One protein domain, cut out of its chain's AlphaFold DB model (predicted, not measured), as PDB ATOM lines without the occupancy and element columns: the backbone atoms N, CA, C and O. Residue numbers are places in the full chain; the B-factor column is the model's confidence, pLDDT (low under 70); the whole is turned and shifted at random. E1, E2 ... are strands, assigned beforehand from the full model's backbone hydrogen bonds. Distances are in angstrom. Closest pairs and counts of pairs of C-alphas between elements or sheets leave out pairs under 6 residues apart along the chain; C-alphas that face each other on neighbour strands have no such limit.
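AT A GLANCE: This is residues 8 to 121 of the 121 residues of the protein "Hypothetical protein" of Adineta steineri (UniProt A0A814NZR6). Two strongly twisted sheets of four strands stand face to face as a sandwich, their strands running nearly the same line, 9 degrees apart; the sheet E3 E6 E1 E8 is only just strongly twisted, its C-alphas up to 4.3 A off its plane. The strands form a jelly roll, one long hairpin wound over both sheets as four nested antiparallel pairs: E1 with E8, E2 with E7, E3 with E6, E4 with E5. The printed part has 114 residues, no named helix and eight named strands, E1 to E8 in chain order, with sheet orders E3 E6 E1 E8 and E4 E5 E2 E7, both antiparallel. The class is all strand, though under half of the residues, 52, are in named elements. The whole is compact, with a radius of gyration of the C-alphas of 13.9 A and spans of 41 by 29 by 24 A.

HOW THE PARTS SIT: Begin at E1, residues 8 to 15, an inner strand of the first sheet. On one side find the edge strand E8, residues 114 to 120, antiparallel at 171 degrees, with N 11 and O 118 2.9 A apart. On the other side is E6, residues 85 to 92, at 165 degrees, with N 12 and O 87 at 2.8 A. Beyond E6, look for the edge strand E3, residues 51 to 53, with N 51 and O 88 at 2.8 A. Cross to the other sheet at E2, residues 21 to 30: the facing parts of the two sheets are 9.7 A centre to centre. E2 pairs with the edge strand E7, residues 99 to 107, where N 24 and O 104 are 3.1 A apart, and with E5, residues 75 to 78, where N 23 and O 76 are 2.8 A apart. E5 forms a hairpin with the edge strand E4, residues 63 to 65, with N 65 and O 75 at 2.8 A. E2 and E8 are only just apart, their closest C-alphas at 8.2 A.

IN THESE COORDINATES: Find C-alpha 8 at (116.429, 106.608, 88.733); from there E1 runs 23.2 A to C-alpha 15. E2, the longest, starts at (138.936, 102.817, 95.944) and covers 27.1 A. After short E3, E4 and E5, E6 covers 23.9 A, E7 26.3 A and E8 19.2 A, ending at C-alpha 120, (118.698, 101.951, 86.802).

THE WHOLE: The C-alphas farthest apart, those of Pro 18 and Asn 96, are 42.3 A apart. The printed part has no cut; the one long link is residues 31 to 50. Mean pLDDT of the printed part is 95.1, and residue 110 alone is under 70.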
ATOM      1  N   ALA A   8     115.302 107.465  89.057       96.56
ATOM      2  CA  ALA A   8     116.429 106.608  88.733       96.56
ATOM      3  C   ALA A   8     117.350 106.486  89.950       96.56
ATOM      4  O   ALA A   8     117.348 107.340  90.837       96.56
ATOM      5  N   LYS A   9     118.143 105.421  89.996       97.75
ATOM      6  CA  LYS A   9     119.134 105.151  91.036       97.75
ATOM      7  C   LYS A   9     120.517 105.052  90.414       97.75
ATOM      8  O   LYS A   9     120.726 104.234  89.517       97.75
ATOM      9  N   LEU A  10     121.447 105.847  90.936       98.50
ATOM     10  CA  LEU A  10     122.881 105.671  90.734       98.50
ATOM     11  C   LEU A  10     123.408 104.759  91.840       98.50
ATOM     12  O   LEU A  10     123.106 104.972  93.017       98.50
ATOM     13  N   MET A  11     124.180 103.745  91.468       98.50
ATOM     14  CA  MET A  11     124.791 102.816  92.410       98.50
ATOM     15  C   MET A  11     126.228 102.515  92.005       98.50
ATOM     16  O   MET A  11     126.482 102.110  90.870       98.50
ATOM     17  N   PHE A  12     127.132 102.662  92.963       98.19
ATOM     18  CA  PHE A  12     128.492 102.154  92.923       98.19
ATOM     19  C   PHE A  12     128.516 100.808  93.640       98.19
ATOM     20  O   PHE A  12     127.926 100.681  94.713       98.19
ATOM     21  N   ALA A  13     129.175  99.821  93.046       96.81
ATOM     22  CA  ALA A  13     129.588  98.596  93.713       96.81
ATOM     23  C   ALA A  13     131.115  98.536  93.662       96.81
ATOM     24  O   ALA A  13     131.681  98.539  92.564       96.81
ATOM     25  N   LEU A  14     131.760  98.547  94.826       95.00
ATOM     26  CA  LEU A  14     133.202  98.738  94.954       95.00
ATOM     27  C   LEU A  14     133.831  97.596  95.749       95.00
ATOM     28  O   LEU A  14     133.213  97.017  96.644       95.00
ATOM     29  N   ARG A  15     135.062  97.264  95.370       92.25
ATOM     30  CA  ARG A  15     135.950  96.331  96.057       92.25
ATOM     31  C   ARG A  15     137.384  96.672  95.672       92.25
ATOM     32  O   ARG A  15     137.675  96.755  94.478       92.25
ATOM     33  N   ASP A  16     138.273  96.768  96.647       89.94
ATOM     34  CA  ASP A  16     139.713  96.708  96.410       89.94
ATOM     35  C   ASP A  16     140.378  95.923  97.544       89.94
ATOM     36  O   ASP A  16     139.992  96.034  98.699       89.94
ATOM     37  N   ASP A  17     141.305  95.032  97.205       87.38
ATOM     38  CA  ASP A  17     141.772  93.976  98.110       87.38
ATOM     39  C   ASP A  17     143.267  93.717  97.868       87.38
ATOM     40  O   ASP A  17     143.602  93.164  96.806       87.38
ATOM     41  N   PRO A  18     144.175  94.101  98.794       84.88
ATOM     42  CA  PRO A  18     143.960  94.635 100.153       84.88
ATOM     43  C   PRO A  18     144.045  96.178 100.261       84.88
ATOM     44  O   PRO A  18     144.723  96.696 101.151       84.88
ATOM     45  N   ASP A  19     143.399  96.912  99.362       92.81
ATOM     46  CA  ASP A  19     143.623  98.352  99.165       92.81
ATOM     47  C   ASP A  19     142.296  99.137  99.105       92.81
ATOM     48  O   ASP A  19     141.279  98.630  99.568       92.81
ATOM     49  N   PHE A  20     142.285 100.393  98.637       94.19
ATOM     50  CA  PHE A  20     141.084 101.241  98.637       94.19
ATOM     51  C   PHE A  20     140.805 101.888  97.277       94.19
ATOM     52  O   PHE A  20     141.690 102.439  96.616       94.19
ATOM     53  N   LEU A  21     139.517 101.925  96.938       95.44
ATOM     54  CA  LEU A  21     138.936 102.817  95.944       95.44
ATOM     55  C   LEU A  21     138.408 104.086  96.610       95.44
ATOM     56  O   LEU A  21     137.828 104.033  97.693       95.44
ATOM     57  N   PHE A  22     138.541 105.209  95.915       97.44
ATOM     58  CA  PHE A  22     138.050 106.513  96.334       97.44
ATOM     59  C   PHE A  22     137.081 107.051  95.291       97.44
ATOM     60  O   PHE A  22     137.417 107.129  94.109       97.44
ATOM     61  N   VAL A  23     135.875 107.406  95.722       98.38
ATOM     62  CA  VAL A  23     134.851 108.060  94.906       98.38
ATOM     63  C   VAL A  23     134.674 109.479  95.408       98.38
ATOM     64  O   VAL A  23     134.516 109.700  96.609       98.38
ATOM     65  N   ASP A  24     134.651 110.431  94.482       98.62
ATOM     66  CA  ASP A  24     134.435 111.837  94.804       98.62
ATOM     67  C   ASP A  24     133.749 112.583  93.648       98.62
ATOM     68  O   ASP A  24     133.605 112.048  92.542       98.62
ATOM     69  N   ASP A  25     133.282 113.802  93.914       98.62
ATOM     70  CA  ASP A  25     132.653 114.719  92.955       98.62
ATOM     71  C   ASP A  25     131.569 114.068  92.078       98.62
ATOM     72  O   ASP A  25     131.445 114.314  90.871       98.62
ATOM     73  N   VAL A  26     130.743 113.219  92.695       98.69
ATOM     74  CA  VAL A  26     129.642 112.551  92.010       98.69
ATOM     75  C   VAL A  26     128.560 113.567  91.674       98.69
ATOM     76  O   VAL A  26     128.022 114.261  92.535       98.69
ATOM     77  N   SER A  27     128.194 113.634  90.404       98.50
ATOM     78  CA  SER A  27     127.246 114.614  89.904       98.50
ATOM     79  C   SER A  27     126.287 113.987  88.913       98.50
ATOM     80  O   SER A  27     126.688 113.258  88.004       98.50
ATOM     81  N   VAL A  28     125.007 114.312  89.072       98.50
ATOM     82  CA  VAL A  28     123.980 114.042  88.073       98.50
ATOM     83  C   VAL A  28     123.291 115.355  87.772       98.50
ATOM     84  O   VAL A  28     122.627 115.925  88.633       98.50
ATOM     85  N   THR A  29     123.414 115.829  86.539       98.50
ATOM     86  CA  THR A  29     122.771 117.073  86.111       98.50
ATOM     87  C   THR A  29     121.748 116.822  85.020       98.50
ATOM     88  O   THR A  29     121.912 115.942  84.173       98.50
ATOM     89  N   ASN A  30     120.664 117.593  85.040       96.94
ATOM     90  CA  ASN A  30     119.758 117.670  83.897       96.94
ATOM     91  C   ASN A  30     120.340 118.573  82.793       96.94
ATOM     92  O   ASN A  30     121.388 119.196  82.962       96.94
ATOM     93  N   SER A  31     119.636 118.697  81.667       95.25
ATOM     94  CA  SER A  31     120.045 119.555  80.544       95.25
ATOM     95  C   SER A  31     120.186 121.046  80.883       95.25
ATOM     96  O   SER A  31     120.852 121.771  80.149       95.25
ATOM     97  N   SER A  32     119.596 121.505  81.990       96.19
ATOM     98  CA  SER A  32     119.745 122.872  82.507       96.19
ATOM     99  C   SER A  32     120.920 123.023  83.483       96.19
ATOM    100  O   SER A  32     121.084 124.091  84.066       96.19
ATOM    101  N   GLY A  33     121.712 121.967  83.706       96.44
ATOM    102  CA  GLY A  33     122.843 121.967  84.637       96.44
ATOM    103  C   GLY A  33     122.451 121.884  86.115       96.44
ATOM    104  O   GLY A  33     123.297 122.092  86.980       96.44
ATOM    105  N   ILE A  34     121.186 121.592  86.437       97.81
ATOM    106  CA  ILE A  34     120.737 121.474  87.831       97.81
ATOM    107  C   ILE A  34     121.235 120.148  88.400       97.81
ATOM    108  O   ILE A  34     120.898 119.095  87.857       97.81
ATOM    109  N   GLN A  35     121.986 120.218  89.501       98.19
ATOM    110  CA  GLN A  35     122.417 119.062  90.288       98.19
ATOM    111  C   GLN A  35     121.210 118.351  90.912       98.19
ATOM    112  O   GLN A  35     120.355 118.989  91.529       98.19
ATOM    113  N   LEU A  36     121.163 117.028  90.764       98.25
ATOM    114  CA  LEU A  36     120.072 116.173  91.236       98.25
ATOM    115  C   LEU A  36     120.469 115.292  92.421       98.25
ATOM    116  O   LEU A  36     119.587 114.750  93.084       98.25
ATOM    117  N   LEU A  37     121.769 115.150  92.688       98.31
ATOM    118  CA  LEU A  37     122.270 114.476  93.880       98.31
ATOM    119  C   LEU A  37     122.538 115.469  95.009       98.31
ATOM    120  O   LEU A  37     122.941 116.611  94.797       98.31
ATOM    121  N   SER A  38     122.375 114.999  96.234       98.19
ATOM    122  CA  SER A  38     122.841 115.679  97.437       98.19
ATOM    123  C   SER A  38     124.194 115.116  97.858       98.19
ATOM    124  O   SER A  38     124.395 113.903  97.793       98.19
ATOM    125  N   ASN A  39     125.091 115.994  98.331       98.44
ATOM    126  CA  ASN A  39     126.367 115.616  98.952       98.44
ATOM    127  C   ASN A  39     127.212 114.655  98.086       98.44
ATOM    128  O   ASN A  39     127.745 113.661  98.572       98.44
ATOM    129  N   GLY A  40     127.274 114.909  96.777       98.50
ATOM    130  CA  GLY A  40     128.031 114.069  95.845       98.50
ATOM    131  C   GLY A  40     129.551 114.219  95.945       98.50
ATOM    132  O   GLY A  40     130.272 113.334  95.506       98.50
ATOM    133  N   ASN A  41     130.012 115.307  96.560       98.38
ATOM    134  CA  ASN A  41     131.412 115.596  96.875       98.38
ATOM    135  C   ASN A  41     131.792 115.241  98.324       98.38
ATOM    136  O   ASN A  41     132.842 115.634  98.795       98.38
ATOM    137  N   PHE A  42     130.887 114.625  99.095       98.69
ATOM    138  CA  PHE A  42     131.128 114.147 100.466       98.69
ATOM    139  C   PHE A  42     131.594 115.175 101.520       98.69
ATOM    140  O   PHE A  42     131.812 114.803 102.675       98.69
ATOM    141  N   GLU A  43     131.634 116.471 101.196       98.75
ATOM    142  CA  GLU A  43     132.143 117.542 102.068       98.75
ATOM    143  C   GLU A  43     131.323 117.771 103.351       98.75
ATOM    144  O   GLU A  43     131.740 118.506 104.246       98.75
ATOM    145  N   LEU A  44     130.168 117.114 103.494       98.38
ATOM    146  CA  LEU A  44     129.453 117.040 104.772       98.38
ATOM    147  C   LEU A  44     130.132 116.106 105.791       98.38
ATOM    148  O   LEU A  44     129.604 115.934 106.891       98.38
ATOM    149  N   GLY A  45     131.237 115.445 105.423       98.31
ATOM    150  CA  GLY A  45     131.975 114.497 106.264       98.31
ATOM    151  C   GLY A  45     131.168 113.250 106.644       98.31
ATOM    152  O   GLY A  45     131.517 112.530 107.575       98.31
ATOM    153  N   THR A  46     130.037 113.021 105.971       98.19
ATOM    154  CA  THR A  46     129.068 111.962 106.275       98.19
ATOM    155  C   THR A  46     128.429 111.445 104.993       98.19
ATOM    156  O   THR A  46     128.421 112.124 103.968       98.19
ATOM    157  N   LEU A  47     127.793 110.276 105.070       98.25
ATOM    158  CA  LEU A  47     126.989 109.698 103.988       98.25
ATOM    159  C   LEU A  47     125.586 110.319 103.872       98.25
ATOM    160  O   LEU A  47     124.647 109.674 103.414       98.25
ATOM    161  N   SER A  48     125.407 111.570 104.297       98.12
ATOM    162  CA  SER A  48     124.116 112.256 104.191       98.12
ATOM    163  C   SER A  48     123.628 112.265 102.739       98.12
ATOM    164  O   SER A  48     124.367 112.665 101.845       98.12
ATOM    165  N   GLY A  49     122.397 111.797 102.507       97.44
ATOM    166  CA  GLY A  49     121.810 111.634 101.168       97.44
ATOM    167  C   GLY A  49     122.174 110.328 100.451       97.44
ATOM    168  O   GLY A  49     121.516 109.977  99.473       97.44
ATOM    169  N   TRP A  50     123.148 109.569 100.950       98.56
ATOM    170  CA  TRP A  50     123.571 108.293 100.382       98.56
ATOM    171  C   TRP A  50     123.063 107.104 101.198       98.56
ATOM    172  O   TRP A  50     122.929 107.153 102.418       98.56
ATOM    173  N   THR A  51     122.797 106.001 100.507       98.38
ATOM    174  CA  THR A  51     122.488 104.701 101.106       98.38
ATOM    175  C   THR A  51     123.668 103.768 100.894       98.38
ATOM    176  O   THR A  51     123.957 103.384  99.758       98.38
ATOM    177  N   TYR A  52     124.319 103.399 101.993       98.06
ATOM    178  CA  TYR A  52     125.356 102.373 102.034       98.06
ATOM    179  C   TYR A  52     124.752 100.990 102.307       98.06
ATOM    180  O   TYR A  52     123.801 100.862 103.084       98.06
ATOM    181  N   CYS A  53     125.300  99.956 101.673       97.00
ATOM    182  CA  CYS A  53     124.886  98.571 101.850       97.00
ATOM    183  C   CYS A  53     126.096  97.632 101.752       97.00
ATOM    184  O   CYS A  53     126.807  97.639 100.755       97.00
ATOM    185  N   ASN A  54     126.272  96.774 102.757       95.88
ATOM    186  CA  ASN A  54     127.262  95.696 102.772       95.88
ATOM    187  C   ASN A  54     126.547  94.383 103.122       95.88
ATOM    188  O   ASN A  54     126.433  94.016 104.294       95.88
ATOM    189  N   PRO A  55     125.983  93.690 102.119       94.25
ATOM    190  CA  PRO A  55     125.144  92.518 102.352       94.25
ATOM    191  C   PRO A  55     125.947  91.277 102.768       94.25
ATOM    192  O   PRO A  55     125.378  90.347 103.335       94.25
ATOM    193  N   ALA A  56     127.252  91.245 102.479       93.94
ATOM    194  CA  ALA A  56     128.127  90.114 102.778       93.94
ATOM    195  C   ALA A  56     128.858  90.250 104.126       93.94
ATOM    196  O   ALA A  56     129.566  89.327 104.519       93.94
ATOM    197  N   ASN A  57     128.674  91.368 104.842       92.06
ATOM    198  CA  ASN A  57     129.452  91.744 106.028       92.06
ATOM    199  C   ASN A  57     130.969  91.706 105.768       92.06
ATOM    200  O   ASN A  57     131.743  91.188 106.577       92.06
ATOM    201  N   ALA A  58     131.387  92.224 104.614       91.62
ATOM    202  CA  ALA A  58     132.789  92.330 104.249       91.62
ATOM    203  C   ALA A  58     133.558  93.239 105.221       91.62
ATOM    204  O   ALA A  58     133.007  94.189 105.784       91.62
ATOM    205  N   SER A  59     134.841  92.933 105.424       92.44
ATOM    206  CA  SER A  59     135.756  93.788 106.192       92.44
ATOM    207  C   SER A  59     136.193  94.996 105.367       92.44
ATOM    208  O   SER A  59     136.121  94.936 104.146       92.44
ATOM    209  N   TYR A  60     136.679  96.050 106.036       92.75
ATOM    210  CA  TYR A  60     137.086  97.323 105.409       92.75
ATOM    211  C   TYR A  60     135.945  98.015 104.650       92.75
ATOM    212  O   TYR A  60     136.111  98.530 103.549       92.75
ATOM    213  N   SER A  61     134.790  98.028 105.318       92.06
ATOM    214  CA  SER A  61     133.565  98.688 104.885       92.06
ATOM    215  C   SER A  61     133.776 100.124 104.431       92.06
ATOM    216  O   SER A  61     134.476 100.888 105.103       92.06
ATOM    217  N   GLY A  62     133.101 100.500 103.348       94.56
ATOM    218  CA  GLY A  62     133.225 101.846 102.817       94.56
ATOM    219  C   GLY A  62     132.660 102.940 103.732       94.56
ATOM    220  O   GLY A  62     131.649 102.773 104.422       94.56
ATOM    221  N   ALA A  63     133.338 104.086 103.755       97.12
ATOM    222  CA  ALA A  63     133.005 105.230 104.595       97.12
ATOM    223  C   ALA A  63     133.509 106.543 103.984       97.12
ATOM    224  O   ALA A  63     134.440 106.563 103.182       97.12
ATOM    225  N   VAL A  64     132.930 107.667 104.413       98.50
ATOM    226  CA  VAL A  64     133.528 108.977 104.119       98.50
ATOM    227  C   VAL A  64     134.837 109.110 104.893       98.50
ATOM    228  O   VAL A  64     134.890 108.830 106.092       98.50
ATOM    229  N   SER A  65     135.890 109.535 104.206       97.94
ATOM    230  CA  SER A  65     137.242 109.662 104.740       97.94
ATOM    231  C   SER A  65     137.907 110.929 104.211       97.94
ATOM    232  O   SER A  65     137.421 111.527 103.260       97.94
ATOM    233  N   SER A  66     139.035 111.327 104.796       97.81
ATOM    234  CA  SER A  66     139.873 112.414 104.273       97.81
ATOM    235  C   SER A  66     141.022 111.912 103.388       97.81
ATOM    236  O   SER A  66     142.067 112.559 103.300       97.81
ATOM    237  N   MET A  67     140.900 110.704 102.834       96.44
ATOM    238  CA  MET A  67     141.932 110.073 102.013       96.44
ATOM    239  C   MET A  67     141.637 110.302 100.533       96.44
ATOM    240  O   MET A  67     140.506 110.118 100.103       96.44
ATOM    241  N   ASP A  68     142.662 110.696  99.780       96.62
ATOM    242  CA  ASP A  68     142.608 110.905  98.326       96.62
ATOM    243  C   ASP A  68     141.358 111.668  97.815       96.62
ATOM    244  O   ASP A  68     140.708 111.209  96.875       96.62
ATOM    245  N   PRO A  69     140.957 112.804  98.434       97.94
ATOM    246  CA  PRO A  69     139.888 113.626  97.877       97.94
ATOM    247  C   PRO A  69     140.335 114.224  96.544       97.94
ATOM    248  O   PRO A  69     141.465 114.709  96.411       97.94
ATOM    249  N   HIS A  70     139.437 114.234  95.565       98.25
ATOM    250  CA  HIS A  70     139.685 114.904  94.294       98.25
ATOM    251  C   HIS A  70     139.575 116.419  94.462       98.25
ATOM    252  O   HIS A  70     140.411 117.186  93.969       98.25
ATOM    253  N   ASN A  71     138.570 116.853  95.221       97.44
ATOM    254  CA  ASN A  71     138.374 118.235  95.611       97.44
ATOM    255  C   ASN A  71     137.929 118.314  97.076       97.44
ATOM    256  O   ASN A  71     137.313 117.407  97.609       97.44
ATOM    257  N   GLY A  72     138.234 119.426  97.747       98.00
ATOM    258  CA  GLY A  72     137.834 119.601  99.143       98.00
ATOM    259  C   GLY A  72     138.643 118.743 100.120       98.00
ATOM    260  O   GLY A  72     139.868 118.659 100.007       98.00
ATOM    261  N   SER A  73     137.966 118.207 101.135       98.56
ATOM    262  CA  SER A  73     138.584 117.520 102.278       98.56
ATOM    263  C   SER A  73     138.173 116.060 102.410       98.56
ATOM    264  O   SER A  73     138.817 115.340 103.178       98.56
ATOM    265  N   TYR A  74     137.108 115.633 101.734       98.75
ATOM    266  CA  TYR A  74     136.491 114.334 101.942       98.75
ATOM    267  C   TYR A  74     136.233 113.595 100.630       98.75
ATOM    268  O   TYR A  74     135.872 114.180  99.626       98.75
ATOM    269  N   SER A  75     136.362 112.274 100.680       98.56
ATOM    270  CA  SER A  75     135.959 111.338  99.629       98.56
ATOM    271  C   SER A  75     135.224 110.159 100.261       98.56
ATOM    272  O   SER A  75     135.288 109.946 101.478       98.56
ATOM    273  N   TYR A  76     134.540 109.350  99.459       98.44
ATOM    274  CA  TYR A  76     134.120 108.019  99.886       98.44
ATOM    275  C   TYR A  76     135.237 107.013  99.611       98.44
ATOM    276  O   TYR A  76     135.585 106.799  98.455       98.44
ATOM    277  N   ALA A  77     135.767 106.383 100.656       97.06
ATOM    278  CA  ALA A  77     136.786 105.344 100.558       97.06
ATOM    279  C   ALA A  77     136.164 103.968 100.800       97.06
ATOM    280  O   ALA A  77     135.418 103.801 101.763       97.06
ATOM    281  N   ASP A  78     136.506 102.983  99.974       95.56
ATOM    282  CA  ASP A  78     135.996 101.615 100.068       95.56
ATOM    283  C   ASP A  78     137.101 100.599  99.779       95.56
ATOM    284  O   ASP A  78     137.716 100.635  98.712       95.56
ATOM    285  N   GLY A  79     137.361  99.718 100.743       93.12
ATOM    286  CA  GLY A  79     138.396  98.688 100.660       93.12
ATOM    287  C   GLY A  79     137.847  97.292 100.908       93.12
ATOM    288  O   GLY A  79     138.550  96.446 101.457       93.12
ATOM    289  N   SER A  80     136.563  97.069 100.592       93.75
ATOM    290  CA  SER A  80     135.876  95.806 100.863       93.75
ATOM    291  C   SER A  80     136.708  94.597 100.407       93.75
ATOM    292  O   SER A  80     137.205  94.551  99.283       93.75
ATOM    293  N   VAL A  81     136.877  93.600 101.284       91.94
ATOM    294  CA  VAL A  81     137.705  92.405 101.021       91.94
ATOM    295  C   VAL A  81     136.832  91.195 100.697       91.94
ATOM    296  O   VAL A  81     135.881  90.875 101.415       91.94
ATOM    297  N   GLY A  82     137.176  90.469  99.629       89.38
ATOM    298  CA  GLY A  82     136.484  89.245  99.202       89.38
ATOM    299  C   GLY A  82     135.107  89.445  98.546       89.38
ATOM    300  O   GLY A  82     134.739  88.650  97.678       89.38
ATOM    301  N   PHE A  83     134.378  90.508  98.895       92.38
ATOM    302  CA  PHE A  83     133.042  90.848  98.389       92.38
ATOM    303  C   PHE A  83     132.961  92.329  97.993       92.38
ATOM    304  O   PHE A  83     133.944  93.044  98.108       92.38
ATOM    305  N   MET A  84     131.818  92.759  97.452       93.50
ATOM    306  CA  MET A  84     131.561  94.162  97.114       93.50
ATOM    307  C   MET A  84     130.650  94.813  98.145       93.50
ATOM    308  O   MET A  84     129.652  94.208  98.559       93.50
ATOM    309  N   ASP A  85     130.940  96.077  98.418       95.31
ATOM    310  CA  ASP A  85     130.049  96.999  99.105       95.31
ATOM    311  C   ASP A  85     129.363  97.909  98.083       95.31
ATOM    312  O   ASP A  85     129.789  98.023  96.929       95.31
ATOM    313  N   TYR A  86     128.256  98.532  98.488       97.38
ATOM    314  CA  TYR A  86     127.424  99.336  97.602       97.38
ATOM    315  C   TYR A  86     127.129 100.703  98.203       97.38
ATOM    316  O   TYR A  86     126.708 100.816  99.356       97.38
ATOM    317  N   LEU A  87     127.235 101.735  97.370       98.56
ATOM    318  CA  LEU A  87     126.856 103.104  97.694       98.56
ATOM    319  C   LEU A  87     125.871 103.612  96.642       98.56
ATOM    320  O   LEU A  87     126.136 103.533  95.444       98.56
ATOM    321  N   SER A  88     124.712 104.120  97.063       98.62
ATOM    322  CA  SER A  88     123.666 104.520  96.116       98.62
ATOM    323  C   SER A  88     122.870 105.747  96.531       98.62
ATOM    324  O   SER A  88     122.723 106.044  97.717       98.62
ATOM    325  N   GLN A  89     122.323 106.441  95.536       98.62
ATOM    326  CA  GLN A  89     121.372 107.528  95.721       98.62
ATOM    327  C   GLN A  89     120.346 107.505  94.585       98.62
ATOM    328  O   GLN A  89     120.688 107.285  93.419       98.62
ATOM    329  N   SER A  90     119.080 107.714  94.936       98.12
ATOM    330  CA  SER A  90     117.996 107.868  93.967       98.12
ATOM    331  C   SER A  90     117.743 109.342  93.688       98.12
ATOM    332  O   SER A  90     117.828 110.170  94.592       98.12
ATOM    333  N   PHE A  91     117.385 109.664  92.452       97.38
ATOM    334  CA  PHE A  91     117.096 111.020  92.009       97.38
ATOM    335  C   PHE A  91     115.909 111.036  91.046       97.38
ATOM    336  O   PHE A  91     115.640 110.073  90.324       97.38
ATOM    337  N   ALA A  92     115.184 112.152  91.043       96.50
ATOM    338  CA  ALA A  92     114.034 112.328  90.171       96.50
ATOM    339  C   ALA A  92     114.477 112.529  88.717       96.50
ATOM    340  O   ALA A  92     115.407 113.287  88.430       96.50
ATOM    341  N   VAL A  93     113.756 111.895  87.797       95.81
ATOM    342  CA  VAL A  93     113.931 112.074  86.355       95.81
ATOM    343  C   VAL A  93     112.595 112.378  85.691       95.81
ATOM    344  O   VAL A  93     111.523 112.151  86.242       95.81
ATOM    345  N   VAL A  94     112.664 112.924  84.487       93.75
ATOM    346  CA  VAL A  94     111.522 113.185  83.623       93.75
ATOM    347  C   VAL A  94     111.745 112.366  82.353       93.75
ATOM    348  O   VAL A  94     112.841 112.430  81.783       93.75
ATOM    349  N   PRO A  95     110.747 111.591  81.895       91.75
ATOM    350  CA  PRO A  95     110.884 110.797  80.684       91.75
ATOM    351  C   PRO A  95     111.313 111.638  79.481       91.75
ATOM    352  O   PRO A  95     110.846 112.761  79.297       91.75
ATOM    353  N   ASN A  96     112.139 111.045  78.618       89.12
ATOM    354  CA  ASN A  96     112.659 111.648  77.384       89.12
ATOM    355  C   ASN A  96     113.592 112.861  77.579       89.12
ATOM    356  O   ASN A  96     113.870 113.563  76.609       89.12
ATOM    357  N   ASN A  97     114.113 113.084  78.789       92.12
ATOM    358  CA  ASN A  97     115.173 114.062  79.033       92.12
ATOM    359  C   ASN A  97     116.564 113.415  79.047       92.12
ATOM    360  O   ASN A  97     116.723 112.237  79.363       92.12
ATOM    361  N   ILE A  98     117.575 114.223  78.722       93.75
ATOM    362  CA  ILE A  98     118.990 113.846  78.777       93.75
ATOM    363  C   ILE A  98     119.572 114.310  80.114       93.75
ATOM    364  O   ILE A  98     119.310 115.428  80.562       93.75
ATOM    365  N   TYR A  99     120.384 113.444  80.712       96.38
ATOM    366  CA  TYR A  99     121.093 113.684  81.961       96.38
ATOM    367  C   TYR A  99     122.583 113.430  81.754       96.38
ATOM    368  O   TYR A  99     122.956 112.534  80.996       96.38
ATOM    369  N   SER A 100     123.423 114.205  82.435       97.44
ATOM    370  CA  SER A 100     124.868 113.986  82.481       97.44
ATOM    371  C   SER A 100     125.242 113.413  83.837       97.44
ATOM    372  O   SER A 100     124.871 113.984  84.861       97.44
ATOM    373  N   VAL A 101     125.985 112.308  83.836       97.75
ATOM    374  CA  VAL A 101     126.525 111.681  85.046       97.75
ATOM    375  C   VAL A 101     128.040 111.756  84.989       97.75
ATOM    376  O   VAL A 101     128.642 111.299  84.018       97.75
ATOM    377  N   THR A 102     128.649 112.336  86.017       98.25
ATOM    378  CA  THR A 102     130.103 112.418  86.173       98.25
ATOM    379  C   THR A 102     130.483 112.033  87.590       98.25
ATOM    380  O   THR A 102     129.694 112.192  88.518       98.25
ATOM    381  N   PHE A 103     131.686 111.512  87.751       98.38
ATOM    382  CA  PHE A 103     132.276 111.200  89.043       98.38
ATOM    383  C   PHE A 103     133.786 111.122  88.866       98.38
ATOM    384  O   PHE A 103     134.274 110.879  87.755       98.38
ATOM    385  N   TRP A 104     134.507 111.300  89.961       98.44
ATOM    386  CA  TRP A 104     135.907 110.942  90.057       98.44
ATOM    387  C   TRP A 104     136.051 109.588  90.758       98.44
ATOM    388  O   TRP A 104     135.287 109.260  91.667       98.44
ATOM    389  N   LEU A 105     136.998 108.782  90.279       96.62
ATOM    390  CA  LEU A 105     137.320 107.469  90.824       96.62
ATOM    391  C   LEU A 105     138.839 107.293  90.814       96.62
ATOM    392  O   LEU A 105     139.461 107.428  89.759       96.62
ATOM    393  N   SER A 106     139.407 106.946  91.963       95.12
ATOM    394  CA  SER A 106     140.824 106.614  92.130       95.12
ATOM    395  C   SER A 106     140.985 105.291  92.860       95.12
ATOM    396  O   SER A 106     140.123 104.897  93.640       95.12
ATOM    397  N   ALA A 107     142.090 104.607  92.590       92.31
ATOM    398  CA  ALA A 107     142.540 103.438  93.326       92.31
ATOM    399  C   ALA A 107     143.966 103.718  93.798       92.31
ATOM    400  O   ALA A 107     144.788 104.204  93.016       92.31
ATOM    401  N   ASN A 108     144.287 103.389  95.047       88.25
ATOM    402  CA  ASN A 108     145.665 103.491  95.542       88.25
ATOM    403  C   ASN A 108     146.500 102.232  95.256       88.25
ATOM    404  O   ASN A 108     147.655 102.148  95.682       88.25
ATOM    405  N   SER A 109     145.942 101.281  94.504       82.06
ATOM    406  CA  SER A 109     146.609 100.046  94.126       82.06
ATOM    407  C   SER A 109     146.257  99.585  92.719       82.06
ATOM    408  O   SER A 109     145.326 100.069  92.078       82.06
ATOM    409  N   ASN A 110     147.020  98.595  92.263       69.38
ATOM    410  CA  ASN A 110     146.756  97.864  91.028       69.38
ATOM    411  C   ASN A 110     146.277  96.428  91.340       69.38
ATOM    412  O   ASN A 110     146.498  95.525  90.528       69.38
ATOM    413  N   SER A 111     145.755  96.199  92.552       73.44
ATOM    414  CA  SER A 111     145.409  94.884  93.102       73.44
ATOM    415  C   SER A 111     144.063  94.377  92.546       73.44
ATOM    416  O   SER A 111     143.689  94.684  91.413       73.44
ATOM    417  N   SER A 112     143.348  93.515  93.286       82.06
ATOM    418  CA  SER A 112     142.049  92.957  92.868       82.06
ATOM    419  C   SER A 112     140.926  93.995  92.970       82.06
ATOM    420  O   SER A 112     140.005  93.858  93.774       82.06
ATOM    421  N   THR A 113     141.011  95.016  92.124       89.00
ATOM    422  CA  THR A 113     140.123  96.172  92.098       89.00
ATOM    423  C   THR A 113     138.910  95.914  91.203       89.00
ATOM    424  O   THR A 113     139.040  95.575  90.023       89.00
ATOM    425  N   TYR A 114     137.710  96.110  91.746       91.00
ATOM    426  CA  TYR A 114     136.455  96.044  91.007       91.00
ATOM    427  C   TYR A 114     135.596  97.265  91.324       91.00
ATOM    428  O   TYR A 114     135.215  97.490  92.471       91.00
ATOM    429  N   ALA A 115     135.226  98.009  90.285       93.88
ATOM    430  CA  ALA A 115     134.276  99.107  90.374       93.88
ATOM    431  C   ALA A 115     133.209  98.946  89.290       93.88
ATOM    432  O   ALA A 115     133.518  98.887  88.098       93.88
ATOM    433  N   LEU A 116     131.945  98.875  89.699       95.69
ATOM    434  CA  LEU A 116     130.797  98.865  88.799       95.69
ATOM    435  C   LEU A 116     129.898 100.055  89.114       95.69
ATOM    436  O   LEU A 116     129.446 100.216  90.245       95.69
ATOM    437  N   VAL A 117     129.584 100.843  88.088       97.25
ATOM    438  CA  VAL A 117     128.607 101.929  88.176       97.25
ATOM    439  C   VAL A 117     127.365 101.530  87.397       97.25
ATOM    440  O   VAL A 117     127.432 101.242  86.204       97.25
ATOM    441  N   THR A 118     126.224 101.500  88.081       97.31
ATOM    442  CA  THR A 118     124.928 101.183  87.477       97.31
ATOM    443  C   THR A 118     123.989 102.372  87.602       97.31
ATOM    444  O   THR A 118     123.869 102.971  88.671       97.31
ATOM    445  N   ILE A 119     123.280 102.671  86.513       95.06
ATOM    446  CA  ILE A 119     122.142 103.589  86.498       95.06
ATOM    447  C   ILE A 119     120.915 102.765  86.118       95.06
ATOM    448  O   ILE A 119     120.899 102.129  85.064       95.06
ATOM    449  N   GLY A 120     119.911 102.745  86.990       89.19
ATOM    450  CA  GLY A 120     118.698 101.951  86.802       89.19
ATOM    451  C   GLY A 120     117.438 102.720  87.171       89.19
ATOM    452  O   GLY A 120     117.492 103.648  87.973       89.19
ATOM    453  N   ALA A 121     116.325 102.314  86.576       77.31
ATOM    454  CA  ALA A 121     114.985 102.846  86.775       77.31
ATOM    455  C   ALA A 121     114.077 101.788  87.406       77.31
ATOM    456  O   ALA A 121     114.214 100.613  86.994       77.31
TER     457      ALA A 121